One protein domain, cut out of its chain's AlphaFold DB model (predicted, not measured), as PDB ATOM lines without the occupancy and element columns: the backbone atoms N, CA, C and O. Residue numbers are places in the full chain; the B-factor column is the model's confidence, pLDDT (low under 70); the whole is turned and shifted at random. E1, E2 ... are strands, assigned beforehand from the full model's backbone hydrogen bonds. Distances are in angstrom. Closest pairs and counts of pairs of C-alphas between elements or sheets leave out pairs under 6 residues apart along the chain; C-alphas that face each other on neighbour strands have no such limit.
ATOM      1  N   VAL A 194      -6.445   3.000 -31.778       93.31
ATOM      2  CA  VAL A 194      -5.070   3.273 -32.212       93.31
ATOM      3  C   VAL A 194      -4.104   2.377 -31.443       93.31
ATOM      4  O   VAL A 194      -4.025   2.459 -30.217       93.31
ATOM      5  N   ASP A 195      -3.344   1.564 -32.171       93.94
ATOM      6  CA  ASP A 195      -2.221   0.775 -31.665       93.94
ATOM      7  C   ASP A 195      -0.902   1.343 -32.214       93.94
ATOM      8  O   ASP A 195      -0.824   1.776 -33.369       93.94
ATOM      9  N   GLN A 196       0.134   1.379 -31.377       94.25
ATOM     10  CA  GLN A 196       1.453   1.924 -31.700       94.25
ATOM     11  C   GLN A 196       2.543   1.076 -31.050       94.25
ATOM     12  O   GLN A 196       2.674   1.026 -29.826       94.25
ATOM     13  N   THR A 197       3.380   0.454 -31.879       93.44
ATOM     14  CA  THR A 197       4.543  -0.313 -31.434       93.44
ATOM     15  C   THR A 197       5.832   0.402 -31.835       93.44
ATOM     16  O   THR A 197       6.060   0.730 -33.000       93.44
ATOM     17  N   PHE A 198       6.697   0.613 -30.843       93.00
ATOM     18  CA  PHE A 198       8.030   1.190 -30.996       93.00
ATOM     19  C   PHE A 198       9.076   0.124 -30.650       93.00
ATOM     20  O   PHE A 198       9.107  -0.378 -29.525       93.00
ATOM     21  N   GLY A 199       9.934  -0.218 -31.607       89.25
ATOM     22  CA  GLY A 199      11.039  -1.155 -31.441       89.25
ATOM     23  C   GLY A 199      12.389  -0.444 -31.496       89.25
ATOM     24  O   GLY A 199      12.637   0.380 -32.373       89.25
ATOM     25  N   VAL A 200      13.287  -0.791 -30.573       90.06
ATOM     26  CA  VAL A 200      14.706  -0.415 -30.635       90.06
ATOM     27  C   VAL A 200      15.534  -1.663 -30.369       90.06
ATOM     28  O   VAL A 200      15.449  -2.242 -29.286       90.06
ATOM     29  N   ALA A 201      16.341  -2.065 -31.347       87.06
ATOM     30  CA  ALA A 201      17.268  -3.181 -31.227       87.06
ATOM     31  C   ALA A 201      18.714  -2.688 -31.366       87.06
ATOM     32  O   ALA A 201      19.009  -1.736 -32.089       87.06
ATOM     33  N   THR A 202      19.629  -3.336 -30.649       87.19
ATOM     34  CA  THR A 202      21.066  -3.075 -30.748       87.19
ATOM     35  C   THR A 202      21.778  -4.401 -30.960       87.19
ATOM     36  O   THR A 202      21.843  -5.229 -30.057       87.19
ATOM     37  N   ASP A 203      22.310  -4.588 -32.160       84.88
ATOM     38  CA  ASP A 203      23.121  -5.741 -32.539       84.88
ATOM     39  C   ASP A 203      24.615  -5.360 -32.543       84.88
ATOM     40  O   ASP A 203      24.977  -4.174 -32.560       84.88
ATOM     41  N   ARG A 204      25.505  -6.357 -32.491       83.69
ATOM     42  CA  ARG A 204      26.955  -6.148 -32.559       83.69
ATOM     43  C   ARG A 204      27.634  -7.204 -33.428       83.69
ATOM     44  O   ARG A 204      28.266  -8.130 -32.922       83.69
ATOM     45  N   ARG A 205      27.553  -7.006 -34.740       74.50
ATOM     46  CA  ARG A 205      28.178  -7.851 -35.760       74.50
ATOM     47  C   ARG A 205      29.525  -7.285 -36.209       74.50
ATOM     48  O   ARG A 205      29.639  -6.090 -36.478       74.50
ATOM     49  N   ASP A 206      30.541  -8.142 -36.270       76.75
ATOM     50  CA  ASP A 206      31.892  -7.826 -36.764       76.75
ATOM     51  C   ASP A 206      32.496  -6.563 -36.116       76.75
ATOM     52  O   ASP A 206      33.005  -5.648 -36.764       76.75
ATOM     53  N   GLY A 207      32.352  -6.468 -34.789       78.56
ATOM     54  CA  GLY A 207      32.807  -5.342 -33.967       78.56
ATOM     55  C   GLY A 207      31.946  -4.074 -34.065       78.56
ATOM     56  O   GLY A 207      31.840  -3.347 -33.070       78.56
ATOM     57  N   ARG A 208      31.282  -3.834 -35.205       78.00
ATOM     58  CA  ARG A 208      30.366  -2.706 -35.425       78.00
ATOM     59  C   ARG A 208      29.061  -2.894 -34.653       78.00
ATOM     60  O   ARG A 208      28.395  -3.919 -34.738       78.00
ATOM     61  N   ARG A 209      28.660  -1.854 -33.922       79.88
ATOM     62  CA  ARG A 209      27.341  -1.771 -33.288       79.88
ATOM     63  C   ARG A 209      26.316  -1.290 -34.314       79.88
ATOM     64  O   ARG A 209      26.488  -0.209 -34.874       79.88
ATOM     65  N   GLN A 210      25.255  -2.059 -34.522       80.56
ATOM     66  CA  GLN A 210      24.138  -1.691 -35.391       80.56
ATOM     67  C   GLN A 210      22.924  -1.372 -34.512       80.56
ATOM     68  O   GLN A 210      22.543  -2.176 -33.668       80.56
ATOM     69  N   ASN A 211      22.344  -0.180 -34.676       83.00
ATOM     70  CA  ASN A 211      21.170   0.258 -33.920       83.00
ATOM     71  C   ASN A 211      19.974   0.351 -34.872       83.00
ATOM     72  O   ASN A 211      19.888   1.294 -35.665       83.00
ATOM     73  N   GLU A 212      19.057  -0.605 -34.779       83.94
ATOM     74  CA  GLU A 212      17.799  -0.597 -35.519       83.94
ATOM     75  C   GLU A 212      16.718   0.121 -34.701       83.94
ATOM     76  O   GLU A 212      16.639  -0.014 -33.477       83.94
ATOM     77  N   ALA A 213      15.884   0.895 -35.390       87.50
ATOM     78  CA  ALA A 213      14.702   1.522 -34.821       87.50
ATOM     79  C   ALA A 213      13.535   1.301 -35.784       87.50
ATOM     80  O   ALA A 213      13.640   1.624 -36.971       87.50
ATOM     81  N   SER A 214      12.446   0.747 -35.263       88.88
ATOM     82  CA  SER A 214      11.234   0.423 -36.005       88.88
ATOM     83  C   SER A 214      10.018   1.053 -35.334       88.88
ATOM     84  O   SER A 214       9.914   1.118 -34.109       88.88
ATOM     85  N   TYR A 215       9.097   1.548 -36.151       90.44
ATOM     86  CA  TYR A 215       7.835   2.123 -35.707       90.44
ATOM     87  C   TYR A 215       6.704   1.589 -36.576       90.44
ATOM     88  O   TYR A 215       6.787   1.626 -37.807       90.44
ATOM     89  N   THR A 216       5.647   1.109 -35.934       92.25
ATOM     90  CA  THR A 216       4.402   0.715 -36.589       92.25
ATOM     91  C   THR A 216       3.219   1.326 -35.853       92.25
ATOM     92  O   THR A 216       3.140   1.279 -34.627       92.25
ATOM     93  N   ALA A 217       2.288   1.890 -36.614       93.50
ATOM     94  CA  ALA A 217       1.022   2.402 -36.117       93.50
ATOM     95  C   ALA A 217      -0.133   1.805 -36.923       93.50
ATOM     96  O   ALA A 217      -0.066   1.707 -38.152       93.50
ATOM     97  N   TYR A 218      -1.196   1.436 -36.219       94.06
ATOM     98  CA  TYR A 218      -2.448   0.970 -36.793       94.06
ATOM     99  C   TYR A 218      -3.600   1.776 -36.198       94.06
ATOM    100  O   TYR A 218      -3.678   1.946 -34.984       94.06
ATOM    101  N   LEU A 219      -4.484   2.276 -37.053       93.62
ATOM    102  CA  LEU A 219      -5.689   3.005 -36.674       93.62
ATOM    103  C   LEU A 219      -6.880   2.359 -37.379       93.62
ATOM    104  O   LEU A 219      -6.814   2.146 -38.586       93.62
ATOM    105  N   THR A 220      -7.964   2.075 -36.658       91.88
ATOM    106  CA  THR A 220      -9.253   1.678 -37.257       91.88
ATOM    107  C   THR A 220     -10.406   2.469 -36.644       91.88
ATOM    108  O   THR A 220     -10.380   2.807 -35.458       91.88
ATOM    109  N   THR A 221     -11.385   2.830 -37.470       90.75
ATOM    110  CA  THR A 221     -12.556   3.638 -37.109       90.75
ATOM    111  C   THR A 221     -13.692   3.390 -38.102       90.75
ATOM    112  O   THR A 221     -13.443   3.185 -39.289       90.75
ATOM    113  N   ASP A 222     -14.940   3.430 -37.639       88.69
ATOM    114  CA  ASP A 222     -16.096   3.535 -38.533       88.69
ATOM    115  C   ASP A 222     -16.175   4.961 -39.095       88.69
ATOM    116  O   ASP A 222     -16.216   5.931 -38.335       88.69
ATOM    117  N   LEU A 223     -16.240   5.096 -40.420       83.06
ATOM    118  CA  LEU A 223     -16.365   6.372 -41.122       83.06
ATOM    119  C   LEU A 223     -17.366   6.240 -42.276       83.06
ATOM    120  O   LEU A 223     -17.210   5.402 -43.162       83.06
ATOM    121  N   LEU A 224     -18.407   7.078 -42.272       82.81
ATOM    122  CA  LEU A 224     -19.502   7.076 -43.259       82.81
ATOM    123  C   LEU A 224     -20.217   5.709 -43.410       82.81
ATOM    124  O   LEU A 224     -20.754   5.401 -44.473       82.81
ATOM    125  N   GLY A 225     -20.248   4.888 -42.353       79.62
ATOM    126  CA  GLY A 225     -20.840   3.544 -42.389       79.62
ATOM    127  C   GLY A 225     -19.962   2.477 -43.061       79.62
ATOM    128  O   GLY A 225     -20.487   1.459 -43.515       79.62
ATOM    129  N   MET A 226     -18.651   2.716 -43.153       84.69
ATOM    130  CA  MET A 226     -17.628   1.762 -43.591       84.69
ATOM    131  C   MET A 226     -16.528   1.665 -42.527       84.69
ATOM    132  O   MET A 226     -16.199   2.669 -41.898       84.69
ATOM    133  N   GLU A 227     -15.903   0.497 -42.378       88.62
ATOM    134  CA  GLU A 227     -14.670   0.378 -41.601       88.62
ATOM    135  C   GLU A 227     -13.524   1.030 -42.392       88.62
ATOM    136  O   GLU A 227     -13.259   0.665 -43.543       88.62
ATOM    137  N   ALA A 228     -12.841   1.996 -41.780       89.88
ATOM    138  CA  ALA A 228     -11.665   2.661 -42.318       89.88
ATOM    139  C   ALA A 228     -10.438   2.315 -41.464       89.88
ATOM    140  O   ALA A 228     -10.296   2.788 -40.336       89.88
ATOM    141  N   ALA A 229      -9.529   1.519 -42.028       91.88
ATOM    142  CA  ALA A 229      -8.288   1.110 -41.379       91.88
ATOM    143  C   ALA A 229      -7.053   1.692 -42.086       91.88
ATOM    144  O   ALA A 229      -6.926   1.637 -43.313       91.88
ATOM    145  N   LEU A 230      -6.128   2.236 -41.296       91.62
ATOM    146  CA  LEU A 230      -4.880   2.862 -41.722       91.62
ATOM    147  C   LEU A 230      -3.699   2.190 -41.016       91.62
ATOM    148  O   LEU A 230      -3.590   2.223 -39.792       91.62
ATOM    149  N   TYR A 231      -2.784   1.624 -41.798       92.06
ATOM    150  CA  TYR A 231      -1.518   1.066 -41.328       92.06
ATOM    151  C   TYR A 231      -0.349   1.916 -41.830       92.06
ATOM    152  O   TYR A 231      -0.276   2.233 -43.021       92.06
ATOM    153  N   ALA A 232       0.576   2.252 -40.932       91.94
ATOM    154  CA  ALA A 232       1.804   2.976 -41.235       91.94
ATOM    155  C   ALA A 232       3.008   2.278 -40.584       91.94
ATOM    156  O   ALA A 232       3.033   2.097 -39.367       91.94
ATOM    157  N   SER A 233       4.026   1.926 -41.370       90.88
ATOM    158  CA  SER A 233       5.280   1.349 -40.867       90.88
ATOM    159  C   SER A 233       6.514   2.078 -41.383       90.88
ATOM    160  O   SER A 233       6.609   2.391 -42.570       90.88
ATOM    161  N   HIS A 234       7.495   2.285 -40.506       86.69
ATOM    162  CA  HIS A 234       8.792   2.869 -40.828       86.69
ATOM    163  C   HIS A 234       9.918   2.100 -40.124       86.69
ATOM    164  O   HIS A 234       9.850   1.848 -38.920       86.69
ATOM    165  N   ASN A 235      10.965   1.747 -40.870       84.06
ATOM    166  CA  ASN A 235      12.204   1.184 -40.343       84.06
ATOM    167  C   ASN A 235      13.366   2.109 -40.741       84.06
ATOM    168  O   ASN A 235      13.363   2.704 -41.815       84.06
ATOM    169  N   ARG A 236      14.370   2.238 -39.875       76.12
ATOM    170  CA  ARG A 236      15.584   3.009 -40.155       76.12
ATOM    171  C   ARG A 236      16.525   2.342 -41.170       76.12
ATOM    172  O   ARG A 236      17.371   3.037 -41.731       76.12
ATOM    173  N   HIS A 237      16.430   1.025 -41.369       69.06
ATOM    174  CA  HIS A 237      17.304   0.271 -42.284       69.06
ATOM    175  C   HIS A 237      16.657  -0.072 -43.635       69.06
ATOM    176  O   HIS A 237      17.374  -0.257 -44.614       69.06
ATOM    177  N   ASP A 238      15.324  -0.096 -43.707       64.69
ATOM    178  CA  ASP A 238      14.569  -0.257 -44.952       64.69
ATOM    179  C   ASP A 238      13.808   1.048 -45.263       64.69
ATOM    180  O   ASP A 238      12.916   1.426 -44.498       64.69
ATOM    181  N   PRO A 239      14.136   1.765 -46.357       58.91
ATOM    182  CA  PRO A 239      13.493   3.031 -46.703       58.91
ATOM    183  C   PRO A 239      12.048   2.877 -47.214       58.91
ATOM    184  O   PRO A 239      11.401   3.892 -47.480       58.91
ATOM    185  N   SER A 240      11.519   1.656 -47.363       63.25
ATOM    186  CA  SER A 240      10.132   1.416 -47.771       63.25
ATOM    187  C   SER A 240       9.135   1.690 -46.632       63.25
ATOM    188  O   SER A 240       8.595   0.800 -45.977       63.25
ATOM    189  N   SER A 241       8.846   2.974 -46.399       70.25
ATOM    190  CA  SER A 241       7.755   3.391 -45.513       70.25
ATOM    191  C   SER A 241       6.405   2.897 -46.054       70.25
ATOM    192  O   SER A 241       5.879   3.444 -47.028       70.25
ATOM    193  N   GLY A 242       5.849   1.858 -45.436       79.81
ATOM    194  CA  GLY A 242       4.594   1.237 -45.845       79.81
ATOM    195  C   GLY A 242       3.392   1.997 -45.295       79.81
ATOM    196  O   GLY A 242       3.070   1.846 -44.120       79.81
ATOM    197  N   LEU A 243       2.718   2.780 -46.140       86.94
ATOM    198  CA  LEU A 243       1.423   3.392 -45.832       86.94
ATOM    199  C   LEU A 243       0.313   2.660 -46.596       86.94
ATOM    200  O   LEU A 243       0.351   2.582 -47.826       86.94
ATOM    201  N   ARG A 244      -0.684   2.139 -45.876       88.69
ATOM    202  CA  ARG A 244      -1.836   1.432 -46.449       88.69
ATOM    203  C   ARG A 244      -3.126   1.923 -45.806       88.69
ATOM    204  O   ARG A 244      -3.314   1.750 -44.607       88.69
ATOM    205  N   LEU A 245      -4.023   2.465 -46.625       89.31
ATOM    206  CA  LEU A 245      -5.405   2.769 -46.255       89.31
ATOM    207  C   LEU A 245      -6.333   1.733 -46.903       89.31
ATOM    208  O   LEU A 245      -6.196   1.408 -48.084       89.31
ATOM    209  N   THR A 246      -7.292   1.227 -46.140       89.81
ATOM    210  CA  THR A 246      -8.376   0.375 -46.634       89.81
ATOM    211  C   THR A 246      -9.690   0.892 -46.085       89.81
ATOM    212  O   THR A 246      -9.849   0.946 -44.867       89.81
ATOM    213  N   LEU A 247     -10.628   1.232 -46.970       87.94
ATOM    214  CA  LEU A 247     -12.039   1.311 -46.602       87.94
ATOM    215  C   LEU A 247     -12.728   0.018 -47.034       87.94
ATOM    216  O   LEU A 247     -12.435  -0.534 -48.100       87.94
ATOM    217  N   GLY A 248     -13.651  -0.465 -46.214       85.50
ATOM    218  CA  GLY A 248     -14.465  -1.619 -46.554       85.50
ATOM    219  C   GLY A 248     -15.781  -1.653 -45.797       85.50
ATOM    220  O   GLY A 248     -15.929  -1.066 -44.730       85.50
ATOM    221  N   ARG A 249     -16.749  -2.373 -46.353       81.56
ATOM    222  CA  ARG A 249     -17.959  -2.764 -45.631       81.56
ATOM    223  C   ARG A 249     -18.161  -4.260 -45.802       81.56
ATOM    224  O   ARG A 249     -18.028  -4.778 -46.914       81.56
ATOM    225  N   ASN A 250     -18.450  -4.926 -44.691       74.69
ATOM    226  CA  ASN A 250     -18.643  -6.364 -44.605       74.69
ATOM    227  C   ASN A 250     -20.049  -6.636 -44.053       74.69
ATOM    228  O   ASN A 250     -20.438  -6.075 -43.034       74.69
ATOM    229  N   ASP A 251     -20.807  -7.468 -44.748       71.06
ATOM    230  CA  ASP A 251     -22.169  -7.871 -44.422       71.06
ATOM    231  C   ASP A 251     -22.216  -9.404 -44.451       71.06
ATOM    232  O   ASP A 251     -22.115  -9.993 -45.535       71.06
ATOM    233  N   PRO A 252     -22.345 -10.071 -43.289       66.94
ATOM    234  CA  PRO A 252     -22.303 -11.528 -43.215       66.94
ATOM    235  C   PRO A 252     -23.466 -12.199 -43.958       66.94
ATOM    236  O   PRO A 252     -23.326 -13.357 -44.350       66.94
ATOM    237  N   ASP A 253     -24.575 -11.488 -44.183       66.06
ATOM    238  CA  ASP A 253     -25.755 -12.007 -44.879       66.06
ATOM    239  C   ASP A 253     -25.771 -11.617 -46.383       66.06
ATOM    240  O   ASP A 253     -26.646 -12.042 -47.139       66.06
ATOM    241  N   GLY A 254     -24.746 -10.893 -46.865       65.12
ATOM    242  CA  GLY A 254     -24.394 -10.798 -48.289       65.12
ATOM    243  C   GLY A 254     -25.108  -9.739 -49.139       65.12
ATOM    244  O   GLY A 254     -24.953  -9.752 -50.363       65.12
ATOM    245  N   GLY A 255     -25.876  -8.821 -48.548       68.81
ATOM    246  CA  GLY A 255     -26.799  -7.925 -49.257       68.81
ATOM    247  C   GLY A 255     -26.182  -6.715 -49.976       68.81
ATOM    248  O   GLY A 255     -26.880  -6.044 -50.736       68.81
ATOM    249  N   LEU A 256     -24.892  -6.420 -49.775       66.38
ATOM    250  CA  LEU A 256     -24.279  -5.114 -50.096       66.38
ATOM    251  C   LEU A 256     -24.320  -4.648 -51.560       66.38
ATOM    252  O   LEU A 256     -24.196  -3.449 -51.799       66.38
ATOM    253  N   LEU A 257     -24.425  -5.556 -52.533       63.50
ATOM    254  CA  LEU A 257     -24.277  -5.241 -53.965       63.50
ATOM    255  C   LEU A 257     -25.442  -5.755 -54.833       63.50
ATOM    256  O   LEU A 257     -25.308  -5.853 -56.052       63.50
ATOM    257  N   GLY A 258     -26.589  -6.061 -54.214       56.75
ATOM    258  CA  GLY A 258     -27.740  -6.660 -54.897       56.75
ATOM    259  C   GLY A 258     -27.501  -8.122 -55.314       56.75
ATOM    260  O   GLY A 258     -26.517  -8.733 -54.895       56.75
ATOM    261  N   PRO A 259     -28.401  -8.727 -56.110       51.50
ATOM    262  CA  PRO A 259     -28.199 -10.075 -56.634       51.50
ATOM    263  C   PRO A 259     -27.146 -10.064 -57.767       51.50
ATOM    264  O   PRO A 259     -27.319  -9.318 -58.733       51.50
ATOM    265  N   PRO A 260     -26.087 -10.901 -57.727       54.00
ATOM    266  CA  PRO A 260     -25.789 -11.940 -56.738       54.00
ATOM    267  C   PRO A 260     -25.080 -11.395 -55.489       54.00
ATOM    268  O   PRO A 260     -24.127 -10.622 -55.601       54.00
ATOM    269  N   GLY A 261     -25.503 -11.873 -54.314       55.88
ATOM    270  CA  GLY A 261     -25.009 -11.404 -53.018       55.88
ATOM    271  C   GLY A 261     -23.488 -11.507 -52.865       55.88
ATOM    272  O   GLY A 261     -22.868 -12.512 -53.220       55.88
ATOM    273  N   ARG A 262     -22.882 -10.444 -52.330       52.78
ATOM    274  CA  ARG A 262     -21.439 -10.312 -52.090       52.78
ATOM    275  C   ARG A 262     -21.229  -9.743 -50.693       52.78
ATOM    276  O   ARG A 262     -21.561  -8.589 -50.443       52.78
ATOM    277  N   ALA A 263     -20.651 -10.554 -49.809       52.09
ATOM    278  CA  ALA A 263     -20.487 -10.224 -48.394       52.09
ATOM    279  C   ALA A 263     -19.530  -9.057 -48.117       52.09
ATOM    280  O   ALA A 263     -19.691  -8.378 -47.115       52.09
ATOM    281  N   ALA A 264     -18.560  -8.774 -48.992       53.84
ATOM    282  CA  ALA A 264     -17.601  -7.695 -48.766       53.84
ATOM    283  C   ALA A 264     -17.383  -6.833 -50.013       53.84
ATOM    284  O   ALA A 264     -17.258  -7.341 -51.131       53.84
ATOM    285  N   CYS A 265     -17.260  -5.524 -49.793       53.06
ATOM    286  CA  CYS A 265     -16.719  -4.577 -50.761       53.06
ATOM    287  C   CYS A 265     -15.577  -3.803 -50.093       53.06
ATOM    288  O   CYS A 265     -15.796  -3.162 -49.066       53.06
ATOM    289  N   CYS A 266     -14.370  -3.874 -50.662       53.97
ATOM    290  CA  CYS A 266     -13.164  -3.264 -50.100       53.97
ATOM    291  C   CYS A 266     -12.460  -2.396 -51.149       53.97
ATOM    292  O   CYS A 266     -11.909  -2.914 -52.123       53.97
ATOM    293  N   SER A 267     -12.413  -1.086 -50.920       55.78
ATOM    294  CA  SER A 267     -11.568  -0.149 -51.659       55.78
ATOM    295  C   SER A 267     -10.193  -0.075 -50.986       55.78
ATOM    296  O   SER A 267      -9.890   0.806 -50.180       55.78
ATOM    297  N   ALA A 268      -9.335  -1.042 -51.317       44.94
ATOM    298  CA  ALA A 268      -7.925  -0.981 -50.946       44.94
ATOM    299  C   ALA A 268      -7.240   0.152 -51.726       44.94
ATOM    300  O   ALA A 268      -7.139   0.088 -52.952       44.94
ATOM    301  N   ALA A 269      -6.780   1.189 -51.025       45.66
ATOM    302  CA  ALA A 269      -6.059   2.285 -51.657       45.66
ATOM    303  C   ALA A 269      -4.675   1.816 -52.133       45.66
ATOM    304  O   ALA A 269      -4.038   0.962 -51.508       45.66
TER     305      ALA A 269
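Overview. This is residues 194 to 269 of the 403 residues of an uncharacterized protein of Massilia sp. Se16.2.3 (UniProt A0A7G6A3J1). This is one long, narrow, twisted sheet of five strands laid side by side in chain order, with no named helix over either face; the strands are slipped stepwise along the long axis, from E1 and E2 toward one end to E5 toward the other. Residues 204 to 209, at the turn of the E1 and E2 hairpin, stick out at one end, and the loop of residues 251 to 263 makes the other end. The printed part has 76 residues, 52 of them in E1, E2, E3, E4 and E5, an all strand class; the order across the sheet is E1 - E2 - E3 - E4 - E5, all antiparallel. It is extended, a rod spanning 65 by 22 by 18 A, with a radius of gyration of the C-alphas of 19.1 A.

Along the chain. Find C-alpha 194 at (-5.070, 3.273, -32.212); from there E1, residues 194 to 205, runs 35.2 A to C-alpha 205 at (28.178, -7.851, -35.760). E2, residues 208 to 223, is the longest strand and brings you back over 47.9 A. E3, residues 226 to 235, covers 30.0 A, and E4, residues 242 to 250, covers 24.5 A. E5, residues 264 to 268, covers 12.0 A and ends at C-alpha 268 at (-7.925, -0.981, -50.946).

Arrangement. The strands form a meander, each the antiparallel neighbour of the one before, and each successive pair is a hairpin. Begin at edge strand E1: its direction stands at 168 degrees to that of E2, with N 199 and O 214 within hydrogen-bond range at 2.8 A. Between E2 and E3, at 171 degrees, look at N 223 and O 226, 2.8 A. Between E3 and E4, at 163 degrees, N 227 and O 248 are 2.8 A apart. E4 and edge strand E5 stand at 159 degrees, with N 267 and O 247 at 2.9 A; the C-alphas of Gly 248 and Cys 266 face each other at 4.1 A. E1 is apart from E4 and from E5, and E2 is apart from E5.

Size, cuts and confidence. The two C-alphas farthest apart are those of Gly 207 and Pro 259, 65.3 A. The printed part has no cut. The links E1 to E2 and E2 to E3 are tight, E3 to E4 is short, and E4 to E5, 13 residues, is long. Mean pLDDT of the printed part is 78.1; look for values under 70 at residues 237 to 240 and 252 to 269, and E5 has a mean of 52.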